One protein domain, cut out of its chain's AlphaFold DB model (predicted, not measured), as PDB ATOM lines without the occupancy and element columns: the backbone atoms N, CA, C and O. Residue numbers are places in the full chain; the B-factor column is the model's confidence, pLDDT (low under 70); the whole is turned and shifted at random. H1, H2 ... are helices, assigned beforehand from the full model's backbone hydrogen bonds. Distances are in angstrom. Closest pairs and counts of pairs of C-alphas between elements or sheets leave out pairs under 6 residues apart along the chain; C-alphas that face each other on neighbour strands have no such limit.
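This is residues 327 to 390 of the 411 residues of an uncharacterized protein of Sphaerospermopsis sp. SIO1G2 (UniProt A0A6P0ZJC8). Two helices make an open, narrow V: the long H2 is one arm, and the shorter H3 folds back from it as the other, with a tight link at the point of the V. The tiny helix H1 sits at the far end of H2, the arms come near each other around the link, and residues 377 to 390 of H3 stand free. The printed part has 64 residues with three named helices, in the order H1, H2, H3 along the chain, and no named strand; the class is all helix. The whole is extended, with a radius of gyration of the C-alphas of 19.0 A, and the C-alphas span 61 by 28 by 10 A along their three main axes, H2 making most of the length.

The printed part begins with H1, residues 327 to 331, and a tight link of 1 residue, Tyr 332, leads to H2, residues 333 to 364. H1 and H2 are close but not clearly touching, with 1 pair of C-alphas within 8 A. Their closest C-alphas are those of Val 329 and Leu 336, 8.0 A apart. The centres of H1 and H2 are 28.0 A apart. After H2 comes a tight link of 5 residues, Met 365 to Ser 369, and then H3, residues 370 to 390. H2 and H3 run opposite ways at a shallow tilt of 29 degrees. They are close but not clearly touching, with 2 pairs of C-alphas within 8 A. Their closest C-alphas are those of Val 364 and Thr 372, 7.0 A apart. The centres of H2 and H3 are 20.9 A apart. H1 and H3 are apart. In H1 and H3 each O of residue i is within hydrogen-bond range of the N of residue i+4, while in H2 this holds for 26 of 28 pairs.

H1 has 5 residues, Pro 327 to Lys 331, and its first C-alpha stands at (36.505, -5.169, -31.623). H2 has 32 residues, Arg 333 to Val 364, and is the longest helix, with 44.7 A from first to last C-alpha. It begins at C-alpha 333, (32.296, -13.712, -33.710), and ends at C-alpha 364, (14.658, -50.741, -16.028). H3 has 21 residues, Leu 370 to Trp 390, and measures 30.0 A from first to last C-alpha. It begins at C-alpha 370, (11.301, -59.745, -19.025), and ends at C-alpha 390, (28.779, -45.278, -38.638).

The two C-alphas farthest apart are those of Pro 327 and Leu 370, 61.4 A. The first and last printed C-alphas, those of Pro 327 and Trp 390, are 41.4 A apart. Three stretches stand free: residues 327 to 359, of which 327 to 331 belong to H1 and 333 to 359 to H2; residues 366 to 371; and residues 377 to 390, which belong to H3. The printed part has no cut, and both of its links are tight. The full chain has 411 residues, of which 327 to 390 are printed. The mean pLDDT of the printed part is 78.7, with 83 for H1, 85 for H2 and 72 for H3. The model's confidence is low, under 70, in 14 residues: residues 363 to 373 and residues 376, 387 and 390.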
ATOM      1  N   PRO A 327      36.384  -5.107 -30.165       79.44
ATOM      2  CA  PRO A 327      36.505  -5.169 -31.623       79.44
ATOM      3  C   PRO A 327      37.218  -6.435 -32.121       79.44
ATOM      4  O   PRO A 327      36.864  -6.950 -33.183       79.44
ATOM      5  N   ALA A 328      38.169  -6.983 -31.355       78.38
ATOM      6  CA  ALA A 328      38.828  -8.242 -31.703       78.38
ATOM      7  C   ALA A 328      37.850  -9.428 -31.627       78.38
ATOM      8  O   ALA A 328      37.772 -10.220 -32.566       78.38
ATOM      9  N   VAL A 329      37.037  -9.506 -30.567       84.75
ATOM     10  CA  VAL A 329      35.975 -10.521 -30.428       84.75
ATOM     11  C   VAL A 329      34.920 -10.373 -31.524       84.75
ATOM     12  O   VAL A 329      34.498 -11.360 -32.123       84.75
ATOM     13  N   TRP A 330      34.530  -9.139 -31.855       86.62
ATOM     14  CA  TRP A 330      33.529  -8.887 -32.891       86.62
ATOM     15  C   TRP A 330      33.997  -9.334 -34.280       86.62
ATOM     16  O   TRP A 330      33.203  -9.875 -35.055       86.62
ATOM     17  N   LYS A 331      35.290  -9.161 -34.587       85.50
ATOM     18  CA  LYS A 331      35.894  -9.589 -35.857       85.50
ATOM     19  C   LYS A 331      35.804 -11.106 -36.062       85.50
ATOM     20  O   LYS A 331      35.560 -11.544 -37.183       85.50
ATOM     21  N   TYR A 332      35.929 -11.894 -34.991       87.44
ATOM     22  CA  TYR A 332      35.916 -13.365 -35.043       87.44
ATOM     23  C   TYR A 332      34.639 -14.003 -34.483       87.44
ATOM     24  O   TYR A 332      34.607 -15.209 -34.251       87.44
ATOM     25  N   ARG A 333      33.553 -13.235 -34.319       88.88
ATOM     26  CA  ARG A 333      32.296 -13.712 -33.710       88.88
ATOM     27  C   ARG A 333      31.695 -14.956 -34.373       88.88
ATOM     28  O   ARG A 333      31.050 -15.740 -33.691       88.88
ATOM     29  N   LYS A 334      31.895 -15.137 -35.686       91.06
ATOM     30  CA  LYS A 334      31.432 -16.339 -36.401       91.06
ATOM     31  C   LYS A 334      32.202 -17.578 -35.954       91.06
ATOM     32  O   LYS A 334      31.581 -18.541 -35.538       91.06
ATOM     33  N   LEU A 335      33.533 -17.501 -35.953       91.56
ATOM     34  CA  LEU A 335      34.398 -18.599 -35.521       91.56
ATOM     35  C   LEU A 335      34.188 -18.919 -34.032       91.56
ATOM     36  O   LEU A 335      34.066 -20.079 -33.657       91.56
ATOM     37  N   LEU A 336      34.071 -17.888 -33.185       91.25
ATOM     38  CA  LEU A 336      33.744 -18.062 -31.765       91.25
ATOM     39  C   LEU A 336      32.368 -18.708 -31.573       91.25
ATOM     40  O   LEU A 336      32.221 -19.575 -30.720       91.25
ATOM     41  N   GLY A 337      31.374 -18.303 -32.367       93.94
ATOM     42  CA  GLY A 337      30.038 -18.890 -32.345       93.94
ATOM     43  C   GLY A 337      30.029 -20.353 -32.786       93.94
ATOM     44  O   GLY A 337      29.361 -21.161 -32.155       93.94
ATOM     45  N   GLU A 338      30.797 -20.709 -33.818       93.06
ATOM     46  CA  GLU A 338      30.944 -22.093 -34.284       93.06
ATOM     47  C   GLU A 338      31.580 -22.981 -33.213       93.06
ATOM     48  O   GLU A 338      31.040 -24.040 -32.901       93.06
ATOM     49  N   VAL A 339      32.674 -22.530 -32.592       94.00
ATOM     50  CA  VAL A 339      33.339 -23.277 -31.514       94.00
ATOM     51  C   VAL A 339      32.434 -23.392 -30.289       94.00
ATOM     52  O   VAL A 339      32.337 -24.471 -29.713       94.00
ATOM     53  N   LEU A 340      31.729 -22.320 -29.917       94.69
ATOM     54  CA  LEU A 340      30.808 -22.321 -28.779       94.69
ATOM     55  C   LEU A 340      29.598 -23.226 -29.026       94.69
ATOM     56  O   LEU A 340      29.164 -23.930 -28.121       94.69
ATOM     57  N   LEU A 341      29.061 -23.248 -30.246       95.12
ATOM     58  CA  LEU A 341      27.962 -24.138 -30.614       95.12
ATOM     59  C   LEU A 341      28.423 -25.600 -30.672       95.12
ATOM     60  O   LEU A 341      27.701 -26.488 -30.216       95.12
ATOM     61  N   ALA A 342      29.627 -25.853 -31.191       92.44
ATOM     62  CA  ALA A 342      30.230 -27.179 -31.207       92.44
ATOM     63  C   ALA A 342      30.477 -27.691 -29.783       92.44
ATOM     64  O   ALA A 342      30.064 -28.803 -29.459       92.44
ATOM     65  N   SER A 343      31.068 -26.868 -28.907       93.88
ATOM     66  CA  SER A 343      31.287 -27.231 -27.507       93.88
ATOM     67  C   SER A 343      29.965 -27.421 -26.775       93.88
ATOM     68  O   SER A 343      29.807 -28.419 -26.088       93.88
ATOM     69  N   PHE A 344      28.983 -26.542 -26.987       93.62
ATOM     70  CA  PHE A 344      27.651 -26.664 -26.394       93.62
ATOM     71  C   PHE A 344      26.960 -27.971 -26.797       93.62
ATOM     72  O   PHE A 344      26.429 -28.682 -25.945       93.62
ATOM     73  N   THR A 345      27.012 -28.319 -28.083       92.25
ATOM     74  CA  THR A 345      26.466 -29.585 -28.589       92.25
ATOM     75  C   THR A 345      27.195 -30.770 -27.963       92.25
ATOM     76  O   THR A 345      26.554 -31.713 -27.509       92.25
ATOM     77  N   LEU A 346      28.526 -30.704 -27.862       89.75
ATOM     78  CA  LEU A 346      29.326 -31.747 -27.226       89.75
ATOM     79  C   LEU A 346      29.030 -31.871 -25.725       89.75
ATOM     80  O   LEU A 346      28.929 -32.985 -25.224       89.75
ATOM     81  N   GLN A 347      28.831 -30.759 -25.015       92.06
ATOM     82  CA  GLN A 347      28.400 -30.754 -23.619       92.06
ATOM     83  C   GLN A 347      27.024 -31.411 -23.464       92.06
ATOM     84  O   GLN A 347      26.840 -32.218 -22.556       92.06
ATOM     85  N   LEU A 348      26.074 -31.114 -24.356       90.31
ATOM     86  CA  LEU A 348      24.731 -31.698 -24.327       90.31
ATOM     87  C   LEU A 348      24.758 -33.213 -24.603       90.31
ATOM     88  O   LEU A 348      24.092 -33.988 -23.915       90.31
ATOM     89  N   LEU A 349      25.584 -33.652 -25.558       85.19
ATOM     90  CA  LEU A 349      25.836 -35.072 -25.825       85.19
ATOM     91  C   LEU A 349      26.543 -35.753 -24.645       85.19
ATOM     92  O   LEU A 349      26.151 -36.845 -24.240       85.19
ATOM     93  N   GLY A 350      27.522 -35.084 -24.034       83.50
ATOM     94  CA  GLY A 350      28.205 -35.560 -22.832       83.50
ATOM     95  C   GLY A 350      27.251 -35.761 -21.654       83.50
ATOM     96  O   GLY A 350      27.415 -36.704 -20.887       83.50
ATOM     97  N   LEU A 351      26.203 -34.940 -21.557       87.38
ATOM     98  CA  LEU A 351      25.151 -35.057 -20.544       87.38
ATOM     99  C   LEU A 351      24.113 -36.140 -20.869       87.38
ATOM    100  O   LEU A 351      23.409 -36.606 -19.978       87.38
ATOM    101  N   THR A 352      24.041 -36.589 -22.121       82.12
ATOM    102  CA  THR A 352      23.113 -37.645 -22.547       82.12
ATOM    103  C   THR A 352      23.512 -39.008 -21.971       82.12
ATOM    104  O   THR A 352      22.649 -39.754 -21.518       82.12
ATOM    105  N   SER A 353      24.813 -39.311 -21.912       78.81
ATOM    106  CA  SER A 353      25.341 -40.555 -21.324       78.81
ATOM    107  C   SER A 353      24.919 -40.780 -19.852       78.81
ATOM    108  O   SER A 353      24.318 -41.824 -19.559       78.81
ATOM    109  N   PRO A 354      25.124 -39.826 -18.916       81.88
ATOM    110  CA  PRO A 354      24.667 -39.987 -17.538       81.88
ATOM    111  C   PRO A 354      23.137 -40.010 -17.429       81.88
ATOM    112  O   PRO A 354      22.615 -40.767 -16.616       81.88
ATOM    113  N   LEU A 355      22.411 -39.265 -18.273       83.19
ATOM    114  CA  LEU A 355      20.942 -39.270 -18.290       83.19
ATOM    115  C   LEU A 355      20.360 -40.626 -18.707       83.19
ATOM    116  O   LEU A 355      19.443 -41.127 -18.064       83.19
ATOM    117  N   ILE A 356      20.893 -41.239 -19.769       75.38
ATOM    118  CA  ILE A 356      20.461 -42.568 -20.219       75.38
ATOM    119  C   ILE A 356      20.767 -43.603 -19.141       75.38
ATOM    120  O   ILE A 356      19.905 -44.411 -18.808       75.38
ATOM    121  N   THR A 357      21.964 -43.548 -18.557       77.06
ATOM    122  CA  THR A 357      22.359 -44.475 -17.491       77.06
ATOM    123  C   THR A 357      21.448 -44.328 -16.268       77.06
ATOM    124  O   THR A 357      21.008 -45.337 -15.723       77.06
ATOM    125  N   GLN A 358      21.079 -43.097 -15.892       81.00
ATOM    126  CA  GLN A 358      20.091 -42.826 -14.842       81.00
ATOM    127  C   GLN A 358      18.715 -43.406 -15.179       81.00
ATOM    128  O   GLN A 358      18.142 -44.114 -14.363       81.00
ATOM    129  N   VAL A 359      18.190 -43.176 -16.387       79.06
ATOM    130  CA  VAL A 359      16.883 -43.720 -16.795       79.06
ATOM    131  C   VAL A 359      16.902 -45.244 -16.834       79.06
ATOM    132  O   VAL A 359      15.941 -45.867 -16.400       79.06
ATOM    133  N   ILE A 360      17.975 -45.862 -17.327       77.44
ATOM    134  CA  ILE A 360      18.103 -47.321 -17.343       77.44
ATOM    135  C   ILE A 360      18.100 -47.854 -15.909       77.44
ATOM    136  O   ILE A 360      17.300 -48.730 -15.592       77.44
ATOM    137  N   ILE A 361      18.928 -47.301 -15.021       77.94
ATOM    138  CA  ILE A 361      18.972 -47.733 -13.618       77.94
ATOM    139  C   ILE A 361      17.604 -47.527 -12.950       77.94
ATOM    140  O   ILE A 361      17.050 -48.468 -12.392       77.94
ATOM    141  N   ASP A 362      17.004 -46.349 -13.080       74.62
ATOM    142  CA  ASP A 362      15.794 -46.001 -12.333       74.62
ATOM    143  C   ASP A 362      14.504 -46.592 -12.927       74.62
ATOM    144  O   ASP A 362      13.550 -46.852 -12.195       74.62
ATOM    145  N   LYS A 363      14.420 -46.801 -14.249       65.25
ATOM    146  CA  LYS A 363      13.219 -47.354 -14.911       65.25
ATOM    147  C   LYS A 363      13.317 -48.843 -15.200       65.25
ATOM    148  O   LYS A 363      12.306 -49.530 -15.081       65.25
ATOM    149  N   VAL A 364      14.488 -49.345 -15.584       65.00
ATOM    150  CA  VAL A 364      14.658 -50.741 -16.028       65.00
ATOM    151  C   VAL A 364      14.945 -51.653 -14.847       65.00
ATOM    152  O   VAL A 364      14.420 -52.758 -14.808       65.00
ATOM    153  N   MET A 365      15.697 -51.184 -13.846       64.94
ATOM    154  CA  MET A 365      15.950 -51.976 -12.635       64.94
ATOM    155  C   MET A 365      14.717 -52.053 -11.719       64.94
ATOM    156  O   MET A 365      14.578 -53.000 -10.953       64.94
ATOM    157  N   VAL A 366      13.798 -51.082 -11.808       62.44
ATOM    158  CA  VAL A 366      12.580 -51.027 -10.975       62.44
ATOM    159  C   VAL A 366      11.403 -51.797 -11.594       62.44
ATOM    160  O   VAL A 366      10.510 -52.236 -10.871       62.44
ATOM    161  N   GLN A 367      11.390 -52.010 -12.915       58.41
ATOM    162  CA  GLN A 367      10.410 -52.863 -13.596       58.41
ATOM    163  C   GLN A 367      11.075 -54.171 -14.043       58.41
ATOM    164  O   GLN A 367      11.461 -54.301 -15.203       58.41
ATOM    165  N   GLU A 368      11.163 -55.161 -13.148       54.88
ATOM    166  CA  GLU A 368      11.514 -56.557 -13.473       54.88
ATOM    167  C   GLU A 368      10.443 -57.217 -14.370       54.88
ATOM    168  O   GLU A 368       9.733 -58.143 -13.983       54.88
ATOM    169  N   SER A 369      10.277 -56.728 -15.597       59.66
ATOM    170  CA  SER A 369       9.461 -57.366 -16.625       59.66
ATOM    171  C   SER A 369      10.398 -57.816 -17.741       59.66
ATOM    172  O   SER A 369      11.088 -57.001 -18.352       59.66
ATOM    173  N   LEU A 370      10.440 -59.127 -18.003       60.16
ATOM    174  CA  LEU A 370      11.301 -59.745 -19.025       60.16
ATOM    175  C   LEU A 370      11.137 -59.093 -20.414       60.16
ATOM    176  O   LEU A 370      12.093 -59.019 -21.178       60.16
ATOM    177  N   ALA A 371       9.958 -58.530 -20.706       65.88
ATOM    178  CA  ALA A 371       9.690 -57.805 -21.945       65.88
ATOM    179  C   ALA A 371      10.474 -56.482 -22.064       65.88
ATOM    180  O   ALA A 371      10.856 -56.092 -23.164       65.88
ATOM    181  N   THR A 372      10.751 -55.792 -20.953       62.72
ATOM    182  CA  THR A 372      11.540 -54.549 -20.958       62.72
ATOM    183  C   THR A 372      13.029 -54.844 -21.156       62.72
ATOM    184  O   THR A 372      13.727 -54.068 -21.807       62.72
ATOM    185  N   LEU A 373      13.499 -55.984 -20.634       64.25
ATOM    186  CA  LEU A 373      14.875 -56.457 -20.793       64.25
ATOM    187  C   LEU A 373      15.188 -56.784 -22.261       64.25
ATOM    188  O   LEU A 373      16.202 -56.321 -22.777       64.25
ATOM    189  N   ASP A 374      14.295 -57.504 -22.952       70.50
ATOM    190  CA  ASP A 374      14.464 -57.843 -24.373       70.50
ATOM    191  C   ASP A 374      14.456 -56.599 -25.268       70.50
ATOM    192  O   ASP A 374      15.292 -56.469 -26.161       70.50
ATOM    193  N   VAL A 375      13.563 -55.640 -25.006       73.50
ATOM    194  CA  VAL A 375      13.530 -54.376 -25.758       73.50
ATOM    195  C   VAL A 375      14.823 -53.587 -25.549       73.50
ATOM    196  O   VAL A 375      15.361 -53.040 -26.510       73.50
ATOM    197  N   MET A 376      15.364 -53.569 -24.326       69.56
ATOM    198  CA  MET A 376      16.648 -52.927 -24.036       69.56
ATOM    199  C   MET A 376      17.810 -53.651 -24.725       69.56
ATOM    200  O   MET A 376      18.675 -53.000 -25.301       69.56
ATOM    201  N   ALA A 377      17.821 -54.985 -24.709       73.00
ATOM    202  CA  ALA A 377      18.845 -55.794 -25.362       73.00
ATOM    203  C   ALA A 377      18.837 -55.597 -26.886       73.00
ATOM    204  O   ALA A 377      19.894 -55.411 -27.485       73.00
ATOM    205  N   ILE A 378      17.654 -55.552 -27.508       78.69
ATOM    206  CA  ILE A 378      17.495 -55.256 -28.939       78.69
ATOM    207  C   ILE A 378      17.905 -53.808 -29.243       78.69
ATOM    208  O   ILE A 378      18.592 -53.568 -30.234       78.69
ATOM    209  N   ALA A 379      17.544 -52.846 -28.388       71.94
ATOM    210  CA  ALA A 379      17.966 -51.456 -28.539       71.94
ATOM    211  C   ALA A 379      19.495 -51.314 -28.452       71.94
ATOM    212  O   ALA A 379      20.093 -50.658 -29.303       71.94
ATOM    213  N   LEU A 380      20.141 -51.980 -27.490       73.12
ATOM    214  CA  LEU A 380      21.601 -52.013 -27.351       73.12
ATOM    215  C   LEU A 380      22.276 -52.704 -28.540       73.12
ATOM    216  O   LEU A 380      23.299 -52.224 -29.017       73.12
ATOM    217  N   LEU A 381      21.691 -53.787 -29.062       81.38
ATOM    218  CA  LEU A 381      22.198 -54.477 -30.248       81.38
ATOM    219  C   LEU A 381      22.136 -53.574 -31.490       81.38
ATOM    220  O   LEU A 381      23.099 -53.496 -32.250       81.38
ATOM    221  N   LEU A 382      21.025 -52.858 -31.682       81.38
ATOM    222  CA  LEU A 382      20.866 -51.907 -32.783       81.38
ATOM    223  C   LEU A 382      21.839 -50.731 -32.659       81.38
ATOM    224  O   LEU A 382      22.447 -50.358 -33.660       81.38
ATOM    225  N   VAL A 383      22.031 -50.187 -31.454       73.50
ATOM    226  CA  VAL A 383      23.024 -49.132 -31.199       73.50
ATOM    227  C   VAL A 383      24.435 -49.636 -31.485       73.50
ATOM    228  O   VAL A 383      25.164 -48.951 -32.186       73.50
ATOM    229  N   ALA A 384      24.802 -50.844 -31.050       72.88
ATOM    230  CA  ALA A 384      26.125 -51.417 -31.306       72.88
ATOM    231  C   ALA A 384      26.399 -51.635 -32.805       72.88
ATOM    232  O   ALA A 384      27.508 -51.394 -33.281       72.88
ATOM    233  N   ILE A 385      25.389 -52.054 -33.573       81.88
ATOM    234  CA  ILE A 385      25.504 -52.198 -35.032       81.88
ATOM    235  C   ILE A 385      25.602 -50.825 -35.699       81.88
ATOM    236  O   ILE A 385      26.407 -50.641 -36.610       81.88
ATOM    237  N   PHE A 386      24.800 -49.857 -35.255       74.38
ATOM    238  CA  PHE A 386      24.806 -48.508 -35.810       74.38
ATOM    239  C   PHE A 386      26.117 -47.781 -35.503       74.38
ATOM    240  O   PHE A 386      26.691 -47.171 -36.399       74.38
ATOM    241  N   GLU A 387      26.629 -47.915 -34.281       66.00
ATOM    242  CA  GLU A 387      27.953 -47.462 -33.871       66.00
ATOM    243  C   GLU A 387      29.012 -48.140 -34.744       66.00
ATOM    244  O   GLU A 387      29.722 -47.450 -35.456       66.00
ATOM    245  N   SER A 388      29.035 -49.471 -34.852       70.69
ATOM    246  CA  SER A 388      30.000 -50.179 -35.710       70.69
ATOM    247  C   SER A 388      29.923 -49.805 -37.198       70.69
ATOM    248  O   SER A 388      30.924 -49.929 -37.904       70.69
ATOM    249  N   HIS A 389      28.754 -49.413 -37.705       75.44
ATOM    250  CA  HIS A 389      28.562 -49.085 -39.118       75.44
ATOM    251  C   HIS A 389      28.882 -47.619 -39.425       75.44
ATOM    252  O   HIS A 389      29.504 -47.315 -40.442       75.44
ATOM    253  N   TRP A 390      28.479 -46.706 -38.539       63.34
ATOM    254  CA  TRP A 390      28.779 -45.278 -38.638       63.34
ATOM    255  C   TRP A 390      30.247 -44.984 -38.301       63.34
ATOM    256  O   TRP A 390      30.838 -44.022 -38.790       63.34
TER     257      TRP A 390